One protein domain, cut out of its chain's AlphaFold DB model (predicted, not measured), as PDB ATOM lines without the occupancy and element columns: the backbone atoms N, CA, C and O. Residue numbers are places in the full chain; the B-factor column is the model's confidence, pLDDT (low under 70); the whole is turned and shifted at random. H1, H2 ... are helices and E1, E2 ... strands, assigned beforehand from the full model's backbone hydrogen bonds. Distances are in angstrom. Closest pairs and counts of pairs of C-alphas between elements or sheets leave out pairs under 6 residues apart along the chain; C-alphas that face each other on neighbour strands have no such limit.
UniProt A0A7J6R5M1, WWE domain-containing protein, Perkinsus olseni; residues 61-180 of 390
ATOM      1  N   GLU A  61      21.494  28.055  18.028       73.69
ATOM      2  CA  GLU A  61      22.567  27.993  17.041       73.69
ATOM      3  C   GLU A  61      22.079  28.646  15.758       73.69
ATOM      4  O   GLU A  61      21.121  28.192  15.130       73.69
ATOM      5  N   VAL A  62      22.731  29.740  15.376       74.69
ATOM      6  CA  VAL A  62      22.387  30.450  14.147       74.69
ATOM      7  C   VAL A  62      23.368  30.055  13.061       74.69
ATOM      8  O   VAL A  62      24.582  30.154  13.236       74.69
ATOM      9  N   ARG A  63      22.841  29.612  11.917       76.06
ATOM     10  CA  ARG A  63      23.660  29.385  10.726       76.06
ATOM     11  C   ARG A  63      24.193  30.717  10.214       76.06
ATOM     12  O   ARG A  63      23.473  31.711  10.206       76.06
ATOM     13  N   ALA A  64      25.447  30.715   9.781       72.00
ATOM     14  CA  ALA A  64      26.080  31.894   9.215       72.00
ATOM     15  C   ALA A  64      25.356  32.331   7.932       72.00
ATOM     16  O   ALA A  64      25.312  31.576   6.963       72.00
ATOM     17  N   ASP A  65      24.835  33.554   7.927       78.06
ATOM     18  CA  ASP A  65      24.252  34.205   6.755       78.06
ATOM     19  C   ASP A  65      25.074  35.455   6.377       78.06
ATOM     20  O   ASP A  65      24.888  36.530   6.955       78.06
ATOM     21  N   PRO A  66      26.006  35.352   5.413       74.69
ATOM     22  CA  PRO A  66      26.873  36.466   5.030       74.69
ATOM     23  C   PRO A  66      26.132  37.599   4.300       74.69
ATOM     24  O   PRO A  66      26.720  38.657   4.061       74.69
ATOM     25  N   THR A  67      24.864  37.403   3.921       80.94
ATOM     26  CA  THR A  67      24.052  38.426   3.242       80.94
ATOM     27  C   THR A  67      23.384  39.385   4.220       80.94
ATOM     28  O   THR A  67      22.951  40.470   3.835       80.94
ATOM     29  N   ARG A  68      23.355  39.024   5.505       83.56
ATOM     30  CA  ARG A  68      22.728  39.830   6.541       83.56
ATOM     31  C   ARG A  68      23.487  41.132   6.780       83.56
ATOM     32  O   ARG A  68      24.718  41.155   6.807       83.56
ATOM     33  N   ARG A  69      22.739  42.215   6.974       86.94
ATOM     34  CA  ARG A  69      23.262  43.561   7.233       86.94
ATOM     35  C   ARG A  69      22.696  44.118   8.527       86.94
ATOM     36  O   ARG A  69      21.620  43.709   8.969       86.94
ATOM     37  N   LEU A  70      23.455  45.013   9.144       89.56
ATOM     38  CA  LEU A  70      22.964  45.803  10.263       89.56
ATOM     39  C   LEU A  70      22.000  46.885   9.752       89.56
ATOM     40  O   LEU A  70      22.201  47.391   8.651       89.56
ATOM     41  N   PRO A  71      20.979  47.254  10.538       90.75
ATOM     42  CA  PRO A  71      20.216  48.472  10.297       90.75
ATOM     43  C   PRO A  71      21.121  49.710  10.344       90.75
ATOM     44  O   PRO A  71      22.084  49.749  11.116       90.75
ATOM     45  N   ASP A  72      20.773  50.733   9.565       90.81
ATOM     46  CA  ASP A  72      21.523  51.987   9.518       90.81
ATOM     47  C   ASP A  72      21.665  52.616  10.910       90.81
ATOM     48  O   ASP A  72      20.720  52.680  11.695       90.81
ATOM     49  N   GLY A  73      22.877  53.070  11.231       87.94
ATOM     50  CA  GLY A  73      23.194  53.691  12.518       87.94
ATOM     51  C   GLY A  73      23.365  52.719  13.690       87.94
ATOM     52  O   GLY A  73      23.846  53.151  14.739       87.94
ATOM     53  N   VAL A  74      23.042  51.430  13.539       92.19
ATOM     54  CA  VAL A  74      23.234  50.426  14.594       92.19
ATOM     55  C   VAL A  74      24.657  49.878  14.558       92.19
ATOM     56  O   VAL A  74      25.158  49.461  13.517       92.19
ATOM     57  N   GLN A  75      25.310  49.819  15.717       93.69
ATOM     58  CA  GLN A  75      26.601  49.157  15.879       93.69
ATOM     59  C   GLN A  75      26.610  48.287  17.131       93.69
ATOM     60  O   GLN A  75      25.940  48.572  18.124       93.69
ATOM     61  N   TRP A  76      27.439  47.249  17.094       93.88
ATOM     62  CA  TRP A  76      27.748  46.431  18.258       93.88
ATOM     63  C   TRP A  76      29.225  46.557  18.596       93.88
ATOM     64  O   TRP A  76      30.083  46.473  17.717       93.88
ATOM     65  N   LYS A  77      29.526  46.759  19.876       91.81
ATOM     66  CA  LYS A  77      30.892  46.908  20.392       91.81
ATOM     67  C   LYS A  77      31.085  45.950  21.562       91.81
ATOM     68  O   LYS A  77      30.137  45.689  22.295       91.81
ATOM     69  N   TRP A  78      32.294  45.438  21.764       88.75
ATOM     70  CA  TRP A  78      32.665  44.810  23.034       88.75
ATOM     71  C   TRP A  78      33.749  45.624  23.736       88.75
ATOM     72  O   TRP A  78      34.570  46.265  23.078       88.75
ATOM     73  N   LEU A  79      33.772  45.578  25.067       81.06
ATOM     74  CA  LEU A  79      34.826  46.201  25.869       81.06
ATOM     75  C   LEU A  79      35.952  45.198  26.114       81.06
ATOM     76  O   LEU A  79      35.738  44.118  26.673       81.06
ATOM     77  N   GLU A  80      37.172  45.573  25.745       80.94
ATOM     78  CA  GLU A  80      38.374  44.888  26.196       80.94
ATOM     79  C   GLU A  80      38.706  45.363  27.613       80.94
ATOM     80  O   GLU A  80      39.250  46.440  27.815       80.94
ATOM     81  N   VAL A  81      38.372  44.557  28.620       68.62
ATOM     82  CA  VAL A  81      38.479  44.962  30.036       68.62
ATOM     83  C   VAL A  81      39.911  45.342  30.438       68.62
ATOM     84  O   VAL A  81      40.099  46.220  31.276       68.62
ATOM     85  N   GLN A  82      40.919  44.691  29.850       72.00
ATOM     86  CA  GLN A  82      42.329  44.922  30.181       72.00
ATOM     87  C   GLN A  82      42.834  46.277  29.681       72.00
ATOM     88  O   GLN A  82      43.499  46.988  30.427       72.00
ATOM     89  N   THR A  83      42.512  46.628  28.435       78.12
ATOM     90  CA  THR A  83      42.988  47.869  27.805       78.12
ATOM     91  C   THR A  83      41.989  49.009  27.918       78.12
ATOM     92  O   THR A  83      42.355  50.153  27.705       78.12
ATOM     93  N   ARG A  84      40.750  48.703  28.327       74.00
ATOM     94  CA  ARG A  84      39.604  49.618  28.378       74.00
ATOM     95  C   ARG A  84      39.121  50.078  27.001       74.00
ATOM     96  O   ARG A  84      38.309  50.989  26.921       74.00
ATOM     97  N   ASP A  85      39.545  49.404  25.936       79.75
ATOM     98  CA  ASP A  85      39.170  49.781  24.577       79.75
ATOM     99  C   ASP A  85      37.811  49.219  24.179       79.75
ATOM    100  O   ASP A  85      37.504  48.042  24.406       79.75
ATOM    101  N   LEU A  86      37.034  50.033  23.474       82.25
ATOM    102  CA  LEU A  86      35.853  49.575  22.760       82.25
ATOM    103  C   LEU A  86      36.248  49.109  21.369       82.25
ATOM    104  O   LEU A  86      36.777  49.867  20.559       82.25
ATOM    105  N   LYS A  87      35.960  47.845  21.074       88.88
ATOM    106  CA  LYS A  87      36.230  47.252  19.767       88.88
ATOM    107  C   LYS A  87      34.918  46.993  19.054       88.88
ATOM    108  O   LYS A  87      34.008  46.379  19.612       88.88
ATOM    109  N   LEU A  88      34.845  47.447  17.808       91.31
ATOM    110  CA  LEU A  88      33.702  47.198  16.944       91.31
ATOM    111  C   LEU A  88      33.604  45.699  16.633       91.31
ATOM    112  O   LEU A  88      34.589  45.054  16.265       91.31
ATOM    113  N   VAL A  89      32.406  45.144  16.777       90.69
ATOM    114  CA  VAL A  89      32.106  43.781  16.343       90.69
ATOM    115  C   VAL A  89      31.966  43.792  14.824       90.69
ATOM    116  O   VAL A  89      31.282  44.648  14.268       90.69
ATOM    117  N   LYS A  90      32.606  42.836  14.138       90.25
ATOM    118  CA  LYS A  90      32.530  42.727  12.673       90.25
ATOM    119  C   LYS A  90      31.077  42.689  12.201       90.25
ATOM    120  O   LYS A  90      30.284  41.931  12.756       90.25
ATOM    121  N   GLU A  91      30.781  43.427  11.135       88.75
ATOM    122  CA  GLU A  91      29.425  43.687  10.638       88.75
ATOM    123  C   GLU A  91      28.556  42.429  10.532       88.75
ATOM    124  O   GLU A  91      27.499  42.367  11.152       88.75
ATOM    125  N   ASN A  92      29.033  41.372   9.867       87.19
ATOM    126  CA  ASN A  92      28.266  40.128   9.740       87.19
ATOM    127  C   ASN A  92      27.957  39.486  11.101       87.19
ATOM    128  O   ASN A  92      26.846  39.019  11.323       87.19
ATOM    129  N   THR A  93      28.907  39.487  12.042       90.00
ATOM    130  CA  THR A  93      28.663  38.959  13.398       90.00
ATOM    131  C   THR A  93      27.652  39.842  14.127       90.00
ATOM    132  O   THR A  93      26.687  39.343  14.699       90.00
ATOM    133  N   ALA A  94      27.840  41.159  14.058       92.19
ATOM    134  CA  ALA A  94      26.969  42.142  14.681       92.19
ATOM    135  C   ALA A  94      25.530  42.072  14.146       92.19
ATOM    136  O   ALA A  94      24.590  42.155  14.926       92.19
ATOM    137  N   ALA A  95      25.337  41.823  12.850       89.94
ATOM    138  CA  ALA A  95      24.014  41.683  12.250       89.94
ATOM    139  C   ALA A  95      23.248  40.449  12.771       89.94
ATOM    140  O   ALA A  95      22.026  40.477  12.917       89.94
ATOM    141  N   HIS A  96      23.958  39.367  13.109       90.06
ATOM    142  CA  HIS A  96      23.349  38.196  13.752       90.06
ATOM    143  C   HIS A  96      23.029  38.450  15.224       90.06
ATOM    144  O   HIS A  96      21.980  38.011  15.697       90.06
ATOM    145  N   ILE A  97      23.912  39.174  15.923       92.31
ATOM    146  CA  ILE A  97      23.658  39.643  17.288       92.31
ATOM    147  C   ILE A  97      22.393  40.510  17.298       92.31
ATOM    148  O   ILE A  97      21.495  40.217  18.076       92.31
ATOM    149  N   GLU A  98      22.271  41.496  16.402       93.56
ATOM    150  CA  GLU A  98      21.115  42.402  16.323       93.56
ATOM    151  C   GLU A  98      19.797  41.659  16.073       93.56
ATOM    152  O   GLU A  98      18.812  41.929  16.757       93.56
ATOM    153  N   MET A  99      19.759  40.701  15.138       89.94
ATOM    154  CA  MET A  99      18.539  39.918  14.899       89.94
ATOM    155  C   MET A  99      18.096  39.192  16.175       89.94
ATOM    156  O   MET A  99      16.946  39.304  16.593       89.94
ATOM    157  N   LEU A 100      19.004  38.432  16.787       85.25
ATOM    158  CA  LEU A 100      18.685  37.639  17.972       85.25
ATOM    159  C   LEU A 100      18.361  38.509  19.178       85.25
ATOM    160  O   LEU A 100      17.531  38.132  19.995       85.25
ATOM    161  N   TYR A 101      19.003  39.664  19.273       86.69
ATOM    162  CA  TYR A 101      18.737  40.649  20.295       86.69
ATOM    163  C   TYR A 101      17.311  41.204  20.193       86.69
ATOM    164  O   TYR A 101      16.612  41.264  21.203       86.69
ATOM    165  N   ARG A 102      16.847  41.541  18.982       82.75
ATOM    166  CA  ARG A 102      15.453  41.957  18.746       82.75
ATOM    167  C   ARG A 102      14.469  40.849  19.118       82.75
ATOM    168  O   ARG A 102      13.562  41.107  19.902       82.75
ATOM    169  N   LEU A 103      14.739  39.618  18.672       70.94
ATOM    170  CA  LEU A 103      13.948  38.436  19.039       70.94
ATOM    171  C   LEU A 103      13.998  38.119  20.541       70.94
ATOM    172  O   LEU A 103      13.126  37.469  21.095       70.94
ATOM    173  N   PHE A 104      15.058  38.504  21.241       77.12
ATOM    174  CA  PHE A 104      15.109  38.369  22.690       77.12
ATOM    175  C   PHE A 104      14.246  39.443  23.364       77.12
ATOM    176  O   PHE A 104      13.507  39.139  24.297       77.12
ATOM    177  N   LYS A 105      14.313  40.693  22.891       74.62
ATOM    178  CA  LYS A 105      13.532  41.815  23.433       74.62
ATOM    179  C   LYS A 105      12.031  41.662  23.224       74.62
ATOM    180  O   LYS A 105      11.277  42.100  24.087       74.62
ATOM    181  N   ASP A 106      11.612  41.044  22.126       68.25
ATOM    182  CA  ASP A 106      10.205  40.731  21.865       68.25
ATOM    183  C   ASP A 106       9.727  39.429  22.550       68.25
ATOM    184  O   ASP A 106       8.547  39.094  22.489       68.25
ATOM    185  N   GLY A 107      10.624  38.713  23.242       60.06
ATOM    186  CA  GLY A 107      10.322  37.470  23.953       60.06
ATOM    187  C   GLY A 107      10.279  36.210  23.077       60.06
ATOM    188  O   GLY A 107       9.979  35.131  23.590       60.06
ATOM    189  N   SER A 108      10.612  36.306  21.788       61.12
ATOM    190  CA  SER A 108      10.550  35.205  20.814       61.12
ATOM    191  C   SER A 108      11.811  34.332  20.761       61.12
ATOM    192  O   SER A 108      11.849  33.347  20.023       61.12
ATOM    193  N   SER A 109      12.866  34.663  21.514       70.25
ATOM    194  CA  SER A 109      14.141  33.934  21.514       70.25
ATOM    195  C   SER A 109      14.752  33.774  22.907       70.25
ATOM    196  O   SER A 109      14.469  34.512  23.851       70.25
ATOM    197  N   SER A 110      15.644  32.789  23.024       73.06
ATOM    198  CA  SER A 110      16.460  32.565  24.215       73.06
ATOM    199  C   SER A 110      17.362  33.767  24.503       73.06
ATOM    200  O   SER A 110      17.950  34.362  23.601       73.06
ATOM    201  N   ALA A 111      17.584  34.040  25.789       71.44
ATOM    202  CA  ALA A 111      18.577  35.010  26.244       71.44
ATOM    203  C   ALA A 111      20.016  34.641  25.842       71.44
ATOM    204  O   ALA A 111      20.910  35.474  25.959       71.44
ATOM    205  N   ARG A 112      20.261  33.398  25.401       78.75
ATOM    206  CA  ARG A 112      21.580  32.906  24.994       78.75
ATOM    207  C   ARG A 112      21.588  32.419  23.558       78.75
ATOM    208  O   ARG A 112      20.721  31.642  23.155       78.75
ATOM    209  N   ALA A 113      22.639  32.782  22.835       81.31
ATOM    210  CA  ALA A 113      22.838  32.363  21.457       81.31
ATOM    211  C   ALA A 113      24.295  32.019  21.160       81.31
ATOM    212  O   ALA A 113      25.216  32.633  21.700       81.31
ATOM    213  N   ARG A 114      24.493  31.043  20.272       85.44
ATOM    214  CA  ARG A 114      25.789  30.737  19.662       85.44
ATOM    215  C   ARG A 114      25.802  31.310  18.256       85.44
ATOM    216  O   ARG A 114      25.020  30.901  17.401       85.44
ATOM    217  N   ILE A 115      26.693  32.267  18.045       87.69
ATOM    218  CA  ILE A 115      26.770  33.055  16.822       87.69
ATOM    219  C   ILE A 115      28.119  32.775  16.156       87.69
ATOM    220  O   ILE A 115      29.150  32.917  16.815       87.69
ATOM    221  N   PRO A 116      28.156  32.391  14.872       83.31
ATOM    222  CA  PRO A 116      29.404  32.236  14.138       83.31
ATOM    223  C   PRO A 116      30.197  33.543  14.113       83.31
ATOM    224  O   PRO A 116      29.654  34.613  13.827       83.31
ATOM    225  N   LEU A 117      31.494  33.458  14.390       81.50
ATOM    226  CA  LEU A 117      32.406  34.567  14.184       81.50
ATOM    227  C   LEU A 117      32.853  34.576  12.731       81.50
ATOM    228  O   LEU A 117      33.462  33.637  12.223       81.50
ATOM    229  N   PHE A 118      32.596  35.693  12.064       78.50
ATOM    230  CA  PHE A 118      33.035  35.920  10.690       78.50
ATOM    231  C   PHE A 118      34.491  36.421  10.676       78.50
ATOM    232  O   PHE A 118      34.827  37.483  10.146       78.50
ATOM    233  N   ASP A 119      35.377  35.680  11.344       73.50
ATOM    234  CA  ASP A 119      36.816  35.947  11.413       73.50
ATOM    235  C   ASP A 119      37.671  34.989  10.576       73.50
ATOM    236  O   ASP A 119      38.893  35.123  10.566       73.50
ATOM    237  N   GLY A 120      37.022  34.096   9.822       70.12
ATOM    238  CA  GLY A 120      37.669  33.127   8.938       70.12
ATOM    239  C   GLY A 120      38.203  31.890   9.660       70.12
ATOM    240  O   GLY A 120      38.733  31.005   9.000       70.12
ATOM    241  N   ARG A 121      38.059  31.803  10.991       75.81
ATOM    242  CA  ARG A 121      38.598  30.697  11.806       75.81
ATOM    243  C   ARG A 121      37.553  29.658  12.204       75.81
ATOM    244  O   ARG A 121      37.904  28.643  12.789       75.81
ATOM    245  N   GLY A 122      36.279  29.905  11.893       74.56
ATOM    246  CA  GLY A 122      35.172  29.022  12.274       74.56
ATOM    247  C   GLY A 122      34.822  29.078  13.765       74.56
ATOM    248  O   GLY A 122      34.081  28.224  14.249       74.56
ATOM    249  N   ASP A 123      35.332  30.073  14.496       83.50
ATOM    250  CA  ASP A 123      35.026  30.247  15.912       83.50
ATOM    251  C   ASP A 123      33.545  30.601  16.119       83.50
ATOM    252  O   ASP A 123      32.874  31.169  15.254       83.50
ATOM    253  N   THR A 124      33.032  30.325  17.317       85.00
ATOM    254  CA  THR A 124      31.699  30.769  17.741       85.00
ATOM    255  C   THR A 124      31.790  31.718  18.930       85.00
ATOM    256  O   THR A 124      32.664  31.611  19.796       85.00
ATOM    257  N   LEU A 125      30.864  32.668  18.955       88.12
ATOM    258  CA  LEU A 125      30.634  33.610  20.032       88.12
ATOM    259  C   LEU A 125      29.382  33.174  20.790       88.12
ATOM    260  O   LEU A 125      28.283  33.158  20.236       88.12
ATOM    261  N   LEU A 126      29.541  32.830  22.064       86.31
ATOM    262  CA  LEU A 126      28.416  32.700  22.975       86.31
ATOM    263  C   LEU A 126      28.022  34.097  23.443       86.31
ATOM    264  O   LEU A 126      28.823  34.781  24.077       86.31
ATOM    265  N   VAL A 127      26.799  34.511  23.138       86.88
ATOM    266  CA  VAL A 127      26.230  35.787  23.575       86.88
ATOM    267  C   VAL A 127      25.146  35.524  24.609       86.88
ATOM    268  O   VAL A 127      24.339  34.610  24.443       86.88
ATOM    269  N   ASP A 128      25.144  36.315  25.679       80.31
ATOM    270  CA  ASP A 128      24.089  36.343  26.689       80.31
ATOM    271  C   ASP A 128      23.490  37.756  26.733       80.31
ATOM    272  O   ASP A 128      24.106  38.693  27.251       80.31
ATOM    273  N   PHE A 129      22.302  37.903  26.148       76.38
ATOM    274  CA  PHE A 129      21.590  39.171  25.985       76.38
ATOM    275  C   PHE A 129      20.997  39.695  27.293       76.38
ATOM    276  O   PHE A 129      20.774  40.894  27.422       76.38
ATOM    277  N   ARG A 130      20.784  38.831  28.296       64.50
ATOM    278  CA  ARG A 130      20.333  39.275  29.623       64.50
ATOM    279  C   ARG A 130      21.425  40.077  30.323       64.50
ATOM    280  O   ARG A 130      21.138  41.059  30.997       64.50
ATOM    281  N   TRP A 131      22.675  39.658  30.153       67.31
ATOM    282  CA  TRP A 131      23.831  40.284  30.800       67.31
ATOM    283  C   TRP A 131      24.608  41.220  29.890       67.31
ATOM    284  O   TRP A 131      25.574  41.831  30.348       67.31
ATOM    285  N   MET A 132      24.196  41.303  28.624       80.94
ATOM    286  CA  MET A 132      24.909  42.011  27.573       80.94
ATOM    287  C   MET A 132      26.379  41.573  27.543       80.94
ATOM    288  O   MET A 132      27.299  42.360  27.695       80.94
ATOM    289  N   THR A 133      26.625  40.269  27.408       83.81
ATOM    290  CA  THR A 133      27.992  39.721  27.372       83.81
ATOM    291  C   THR A 133      28.223  38.834  26.171       83.81
ATOM    292  O   THR A 133      27.293  38.270  25.600       83.81
ATOM    293  N   SER A 134      29.490  38.685  25.816       87.38
ATOM    294  CA  SER A 134      29.954  37.785  24.775       87.38
ATOM    295  C   SER A 134      31.174  36.998  25.249       87.38
ATOM    296  O   SER A 134      31.949  37.471  26.076       87.38
ATOM    297  N   MET A 135      31.355  35.780  24.754       84.50
ATOM    298  CA  MET A 135      32.483  34.922  25.103       84.50
ATOM    299  C   MET A 135      32.824  34.041  23.907       84.50
ATOM    300  O   MET A 135      31.965  33.328  23.391       84.50
ATOM    301  N   LYS A 136      34.081  34.083  23.458       83.62
ATOM    302  CA  LYS A 136      34.586  33.088  22.501       83.62
ATOM    303  C   LYS A 136      34.696  31.728  23.193       83.62
ATOM    304  O   LYS A 136      34.878  31.687  24.407       83.62
ATOM    305  N   SER A 137      34.605  30.628  22.447       65.69
ATOM    306  CA  SER A 137      34.777  29.274  23.003       65.69
ATOM    307  C   SER A 137      36.054  29.174  23.862       65.69
ATOM    308  O   SER A 137      37.146  29.438  23.369       65.69
ATOM    309  N   GLY A 138      35.908  28.877  25.160       58.62
ATOM    310  CA  GLY A 138      37.021  28.804  26.126       58.62
ATOM    311  C   GLY A 138      37.688  30.140  26.498       58.62
ATOM    312  O   GLY A 138      38.714  30.136  27.172       58.62
ATOM    313  N   GLY A 139      37.141  31.274  26.052       70.00
ATOM    314  CA  GLY A 139      37.743  32.600  26.181       70.00
ATOM    315  C   GLY A 139      37.230  33.442  27.352       70.00
ATOM    316  O   GLY A 139      36.354  33.052  28.120       70.00
ATOM    317  N   VAL A 140      37.781  34.652  27.464       75.25
ATOM    318  CA  VAL A 140      37.376  35.658  28.456       75.25
ATOM    319  C   VAL A 140      35.992  36.217  28.108       75.25
ATOM    320  O   VAL A 140      35.719  36.536  26.949       75.25
ATOM    321  N   VAL A 141      35.129  36.365  29.117       76.56
ATOM    322  CA  VAL A 141      33.835  37.046  28.971       76.56
ATOM    323  C   VAL A 141      34.073  38.540  28.761       76.56
ATOM    324  O   VAL A 141      34.780  39.182  29.536       76.56
ATOM    325  N   ARG A 142      33.461  39.091  27.718       83.62
ATOM    326  CA  ARG A 142      33.545  40.497  27.337       83.62
ATOM    327  C   ARG A 142      32.174  41.165  27.441       83.62
ATOM    328  O   ARG A 142      31.212  40.626  26.888       83.62
ATOM    329  N   PRO A 143      32.079  42.331  28.097       84.75
ATOM    330  CA  PRO A 143      30.911  43.203  28.007       84.75
ATOM    331  C   PRO A 143      30.582  43.525  26.551       84.75
ATOM    332  O   PRO A 143      31.496  43.753  25.756       84.75
ATOM    333  N   LEU A 144      29.301  43.537  26.214       88.56
ATOM    334  CA  LEU A 144      28.769  43.760  24.877       88.56
ATOM    335  C   LEU A 144      27.812  44.956  24.919       88.56
ATOM    336  O   LEU A 144      27.052  45.110  25.868       88.56
ATOM    337  N   PHE A 145      27.830  45.788  23.885       88.19
ATOM    338  CA  PHE A 145      27.059  47.026  23.837       88.19
ATOM    339  C   PHE A 145      26.417  47.194  22.473       88.19
ATOM    340  O   PHE A 145      27.064  46.947  21.450       88.19
ATOM    341  N   ARG A 146      25.176  47.671  22.478       90.31
ATOM    342  CA  ARG A 146      24.462  48.148  21.303       90.31
ATOM    343  C   ARG A 146      24.491  49.669  21.300       90.31
ATOM    344  O   ARG A 146      24.128  50.299  22.294       90.31
ATOM    345  N   THR A 147      24.885  50.255  20.179       87.81
ATOM    346  CA  THR A 147      24.757  51.692  19.939       87.81
ATOM    347  C   THR A 147      23.873  51.950  18.729       87.81
ATOM    348  O   THR A 147      23.886  51.165  17.786       87.81
ATOM    349  N   GLU A 148      23.136  53.051  18.740       87.31
ATOM    350  CA  GLU A 148      22.258  53.487  17.657       87.31
ATOM    351  C   GLU A 148      22.455  54.988  17.452       87.31
ATOM    352  O   GLU A 148      22.331  55.768  18.395       87.31
ATOM    353  N   HIS A 149      22.862  55.379  16.243       83.94
ATOM    354  CA  HIS A 149      23.241  56.756  15.903       83.94
ATOM    355  C   HIS A 149      24.249  57.364  16.897       83.94
ATOM    356  O   HIS A 149      24.093  58.489  17.361       83.94
ATOM    357  N   GLY A 150      25.269  56.581  17.264       78.19
ATOM    358  CA  GLY A 150      26.324  56.976  18.207       78.19
ATOM    359  C   GLY A 150      25.987  56.732  19.681       78.19
ATOM    360  O   GLY A 150      26.888  56.456  20.465       78.19
ATOM    361  N   ARG A 151      24.703  56.690  20.055       77.62
ATOM    362  CA  ARG A 151      24.273  56.569  21.458       77.62
ATOM    363  C   ARG A 151      24.184  55.125  21.923       77.62
ATOM    364  O   ARG A 151      23.661  54.273  21.210       77.62
ATOM    365  N   VAL A 152      24.637  54.837  23.143       78.31
ATOM    366  CA  VAL A 152      24.480  53.508  23.757       78.31
ATOM    367  C   VAL A 152      23.012  53.277  24.101       78.31
ATOM    368  O   VAL A 152      22.442  53.974  24.934       78.31
ATOM    369  N   THR A 153      22.404  52.280  23.467       77.56
ATOM    370  CA  THR A 153      21.011  51.896  23.731       77.56
ATOM    371  C   THR A 153      20.935  50.762  24.734       77.56
ATOM    372  O   THR A 153      20.094  50.802  25.625       77.56
ATOM    373  N   ASP A 154      21.860  49.798  24.670       72.81
ATOM    374  CA  ASP A 154      21.884  48.687  25.617       72.81
ATOM    375  C   ASP A 154      23.309  48.224  25.973       72.81
ATOM    376  O   ASP A 154      24.141  48.056  25.077       72.81
ATOM    377  N   PRO A 155      23.589  47.949  27.265       63.91
ATOM    378  CA  PRO A 155      22.752  48.318  28.411       63.91
ATOM    379  C   PRO A 155      22.545  49.841  28.456       63.91
ATOM    380  O   PRO A 155      23.461  50.584  28.126       63.91
ATOM    381  N   VAL A 156      21.336  50.291  28.809       58.22
ATOM    382  CA  VAL A 156      20.984  51.722  28.817       58.22
ATOM    383  C   VAL A 156      21.970  52.483  29.709       58.22
ATOM    384  O   VAL A 156      22.023  52.241  30.916       58.22
ATOM    385  N   LEU A 157      22.748  53.386  29.109       52.94
ATOM    386  CA  LEU A 157      23.654  54.309  29.793       52.94
ATOM    387  C   LEU A 157      23.192  55.733  29.479       52.94
ATOM    388  O   LEU A 157      22.965  56.069  28.322       52.94
ATOM    389  N   HIS A 158      23.018  56.558  30.509       47.78
ATOM    390  CA  HIS A 158      22.584  57.944  30.351       47.78
ATOM    391  C   HIS A 158      23.799  58.881  30.343       47.78
ATOM    392  O   HIS A 158      24.248  59.224  31.432       47.78
ATOM    393  N   THR A 159      24.284  59.315  29.173       46.88
ATOM    394  CA  THR A 159      25.006  60.598  28.984       46.88
ATOM    395  C   THR A 159      24.932  61.087  27.536       46.88
ATOM    396  O   THR A 159      24.720  60.298  26.618       46.88
ATOM    397  N   GLU A 160      25.108  62.400  27.358       42.94
ATOM    398  CA  GLU A 160      25.238  63.078  26.058       42.94
ATOM    399  C   GLU A 160      26.704  63.290  25.628       42.94
ATOM    400  O   GLU A 160      26.935  63.667  24.484       42.94
ATOM    401  N   ASP A 161      27.675  63.006  26.508       48.03
ATOM    402  CA  ASP A 161      29.112  63.089  26.211       48.03
ATOM    403  C   ASP A 161      29.698  61.723  25.830       48.03
ATOM    404  O   ASP A 161      29.682  60.770  26.622       48.03
ATOM    405  N   ASP A 162      30.255  61.669  24.621       50.81
ATOM    406  CA  ASP A 162      30.921  60.506  24.023       50.81
ATOM    407  C   ASP A 162      32.346  60.272  24.576       50.81
ATOM    408  O   ASP A 162      32.930  59.203  24.365       50.81
ATOM    409  N   ASP A 163      32.905  61.230  25.321       49.53
ATOM    410  CA  ASP A 163      34.351  61.291  25.574       49.53
ATOM    411  C   ASP A 163      34.880  60.295  26.625       49.53
ATOM    412  O   ASP A 163      36.088  60.063  26.685       49.53
ATOM    413  N   ASP A 164      34.022  59.629  27.413       64.00
ATOM    414  CA  ASP A 164      34.472  58.547  28.313       64.00
ATOM    415  C   ASP A 164      33.461  57.399  28.490       64.00
ATOM    416  O   ASP A 164      33.201  56.868  29.579       64.00
ATOM    417  N   VAL A 165      32.886  56.975  27.365       60.62
ATOM    418  CA  VAL A 165      31.951  55.843  27.297       60.62
ATOM    419  C   VAL A 165      32.565  54.571  27.912       60.62
ATOM    420  O   VAL A 165      31.877  53.816  28.598       60.62
ATOM    421  N   ALA A 166      33.874  54.345  27.759       60.88
ATOM    422  CA  ALA A 166      34.559  53.181  28.317       60.88
ATOM    423  C   ALA A 166      34.619  53.179  29.858       60.88
ATOM    424  O   ALA A 166      34.306  52.148  30.470       60.88
ATOM    425  N   ALA A 167      34.988  54.291  30.512       58.97
ATOM    426  CA  ALA A 167      35.018  54.344  31.977       58.97
ATOM    427  C   ALA A 167      33.617  54.201  32.582       58.97
ATOM    428  O   ALA A 167      33.441  53.486  33.575       58.97
ATOM    429  N   MET A 168      32.610  54.796  31.944       59.91
ATOM    430  CA  MET A 168      31.212  54.653  32.346       59.91
ATOM    431  C   MET A 168      30.699  53.222  32.202       59.91
ATOM    432  O   MET A 168      30.094  52.670  33.125       59.91
ATOM    433  N   MET A 169      30.990  52.574  31.075       62.91
ATOM    434  CA  MET A 169      30.673  51.163  30.868       62.91
ATOM    435  C   MET A 169      31.319  50.289  31.947       62.91
ATOM    436  O   MET A 169      30.687  49.363  32.456       62.91
ATOM    437  N   MET A 170      32.532  50.628  32.387       60.62
ATOM    438  CA  MET A 170      33.188  49.958  33.512       60.62
ATOM    439  C   MET A 170      32.532  50.149  34.878       60.62
ATOM    440  O   MET A 170      32.810  49.374  35.803       60.62
ATOM    441  N   GLN A 171      31.700  51.175  35.026       55.44
ATOM    442  CA  GLN A 171      31.000  51.486  36.263       55.44
ATOM    443  C   GLN A 171      29.585  50.895  36.298       55.44
ATOM    444  O   GLN A 171      29.155  50.463  37.366       55.44
ATOM    445  N   TYR A 172      28.889  50.832  35.159       52.75
ATOM    446  CA  TYR A 172      27.445  50.554  35.116       52.75
ATOM    447  C   TYR A 172      27.032  49.326  34.291       52.75
ATOM    448  O   TYR A 172      25.860  48.952  34.307       52.75
ATOM    449  N   HIS A 173      27.952  48.660  33.584       62.94
ATOM    450  CA  HIS A 173      27.601  47.478  32.791       62.94
ATOM    451  C   HIS A 173      27.137  46.305  33.688       62.94
ATOM    452  O   HIS A 173      27.885  45.941  34.600       62.94
ATOM    453  N   PRO A 174      25.995  45.633  33.405       55.69
ATOM    454  CA  PRO A 174      25.402  44.595  34.269       55.69
ATOM    455  C   PRO A 174      26.353  43.456  34.657       55.69
ATOM    456  O   PRO A 174      26.329  42.948  35.777       55.69
ATOM    457  N   TRP A 175      27.233  43.043  33.740       53.56
ATOM    458  CA  TRP A 175      28.258  42.042  34.050       53.56
ATOM    459  C   TRP A 175      29.432  42.590  34.870       53.56
ATOM    460  O   TRP A 175      29.996  41.842  35.657       53.56
ATOM    461  N   LEU A 176      29.802  43.871  34.739       55.53
ATOM    462  CA  LEU A 176      30.913  44.466  35.498       55.53
ATOM    463  C   LEU A 176      30.496  44.871  36.910       55.53
ATOM    464  O   LEU A 176      31.280  44.704  37.838       55.53
ATOM    465  N   THR A 177      29.259  45.322  37.097       45.41
ATOM    466  CA  THR A 177      28.669  45.529  38.427       45.41
ATOM    467  C   THR A 177      28.502  44.202  39.169       45.41
ATOM    468  O   THR A 177      28.731  44.146  40.371       45.41
ATOM    469  N   ARG A 178      28.243  43.102  38.447       43.25
ATOM    470  CA  ARG A 178      28.337  41.733  38.981       43.25
ATOM    471  C   ARG A 178      29.784  41.267  39.214       43.25
ATOM    472  O   ARG A 178      30.041  40.550  40.177       43.25
ATOM    473  N   ALA A 179      30.723  41.636  38.335       36.91
ATOM    474  CA  ALA A 179      32.144  41.263  38.398       36.91
ATOM    475  C   ALA A 179      32.994  42.169  39.308       36.91
ATOM    476  O   ALA A 179      34.188  41.907  39.474       36.91
ATOM    477  N   ARG A 180      32.373  43.147  39.976       38.72
ATOM    478  CA  ARG A 180      32.862  43.720  41.229       38.72
ATOM    479  C   ARG A 180      32.156  43.077  42.439       38.72
ATOM    480  O   ARG A 180      31.486  43.785  43.186       38.72
TER     481      ARG A 180
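AT A GLANCE: This is residues 61 to 180 of the 390 residues of the protein "WWE domain-containing protein" of Perkinsus olseni (UniProt A0A7J6R5M1). A strongly twisted antiparallel sheet of seven strands curls round one long helix, H1, while away from H1 a short helix, H2, packs on the sheet and another, H3, only grazes it with residues 174 to 176. The longest strand, E6, lies near the middle and ties E3, E4 and E5 to E1, E2 and E7. The printed part has 120 residues with three named helices and seven named strands, in the order E1 E2 H1 E3 E4 E5 E6 E7 H2 H3, and its class is mixed, helices and strands. The sheet is branched at E6, and the whole is compact and rounded, with a radius of gyration of the C-alphas of 13.7 A and spans of 36 by 32 by 28 A.

HOW THE PARTS SIT: E1, residues 74 to 80, and E2, residues 85 to 88, form a hairpin, with N 80 and O 85 2.8 A apart. H1, residues 91 to 105, is on the sheet, and the closest C-alphas of E1 and H1, Trp 76 and Ala 94, are 5.6 A apart. E3, residues 112 to 116, E4, residues 124 to 128, E5, residues 133 to 136, E6, residues 141 to 148, and E7, residues 151 to 154, form a meander, each strand the antiparallel neighbour of the one before. Within hydrogen-bond range are N 115 and O 125 at 2.8 A, N 128 and O 133 at 2.9 A, N 134 and O 142 at 2.8 A, and N 148 and O 151 at 2.8 A. E1 lies on one side of E6, with N 77 and O 145 2.9 A apart, and E5 and E7 on the other side. H2, residues 165 to 172, is on the sheet at a height of 8.4 A; the closest C-alphas of E2 and H2, Leu 86 and Ala 166, are 6.7 A apart. H3, residues 174 to 179, only grazes the sheet with residues 174 to 176. H1 is apart from H2 and H3. In H1, H2 and H3 every O i to N i+4 pair is within hydrogen-bond range.

IN THESE COORDINATES: E1 runs 19.9 A from C-alpha 74 at (23.234, 50.426, 14.594). H1 measures 20.5 A and E6 23.1 A. H3 ends at C-alpha 179, at (32.144, 41.263, 38.398).

THE WHOLE: The C-alphas farthest apart, Thr 67 and Arg 180, are 39.4 A apart. The printed part has no cut and no long link. Residues 61 to 73 hold no named element. The mean pLDDT of the printed part is 75.1, and 34 residues are under 70, among them 155 to 180.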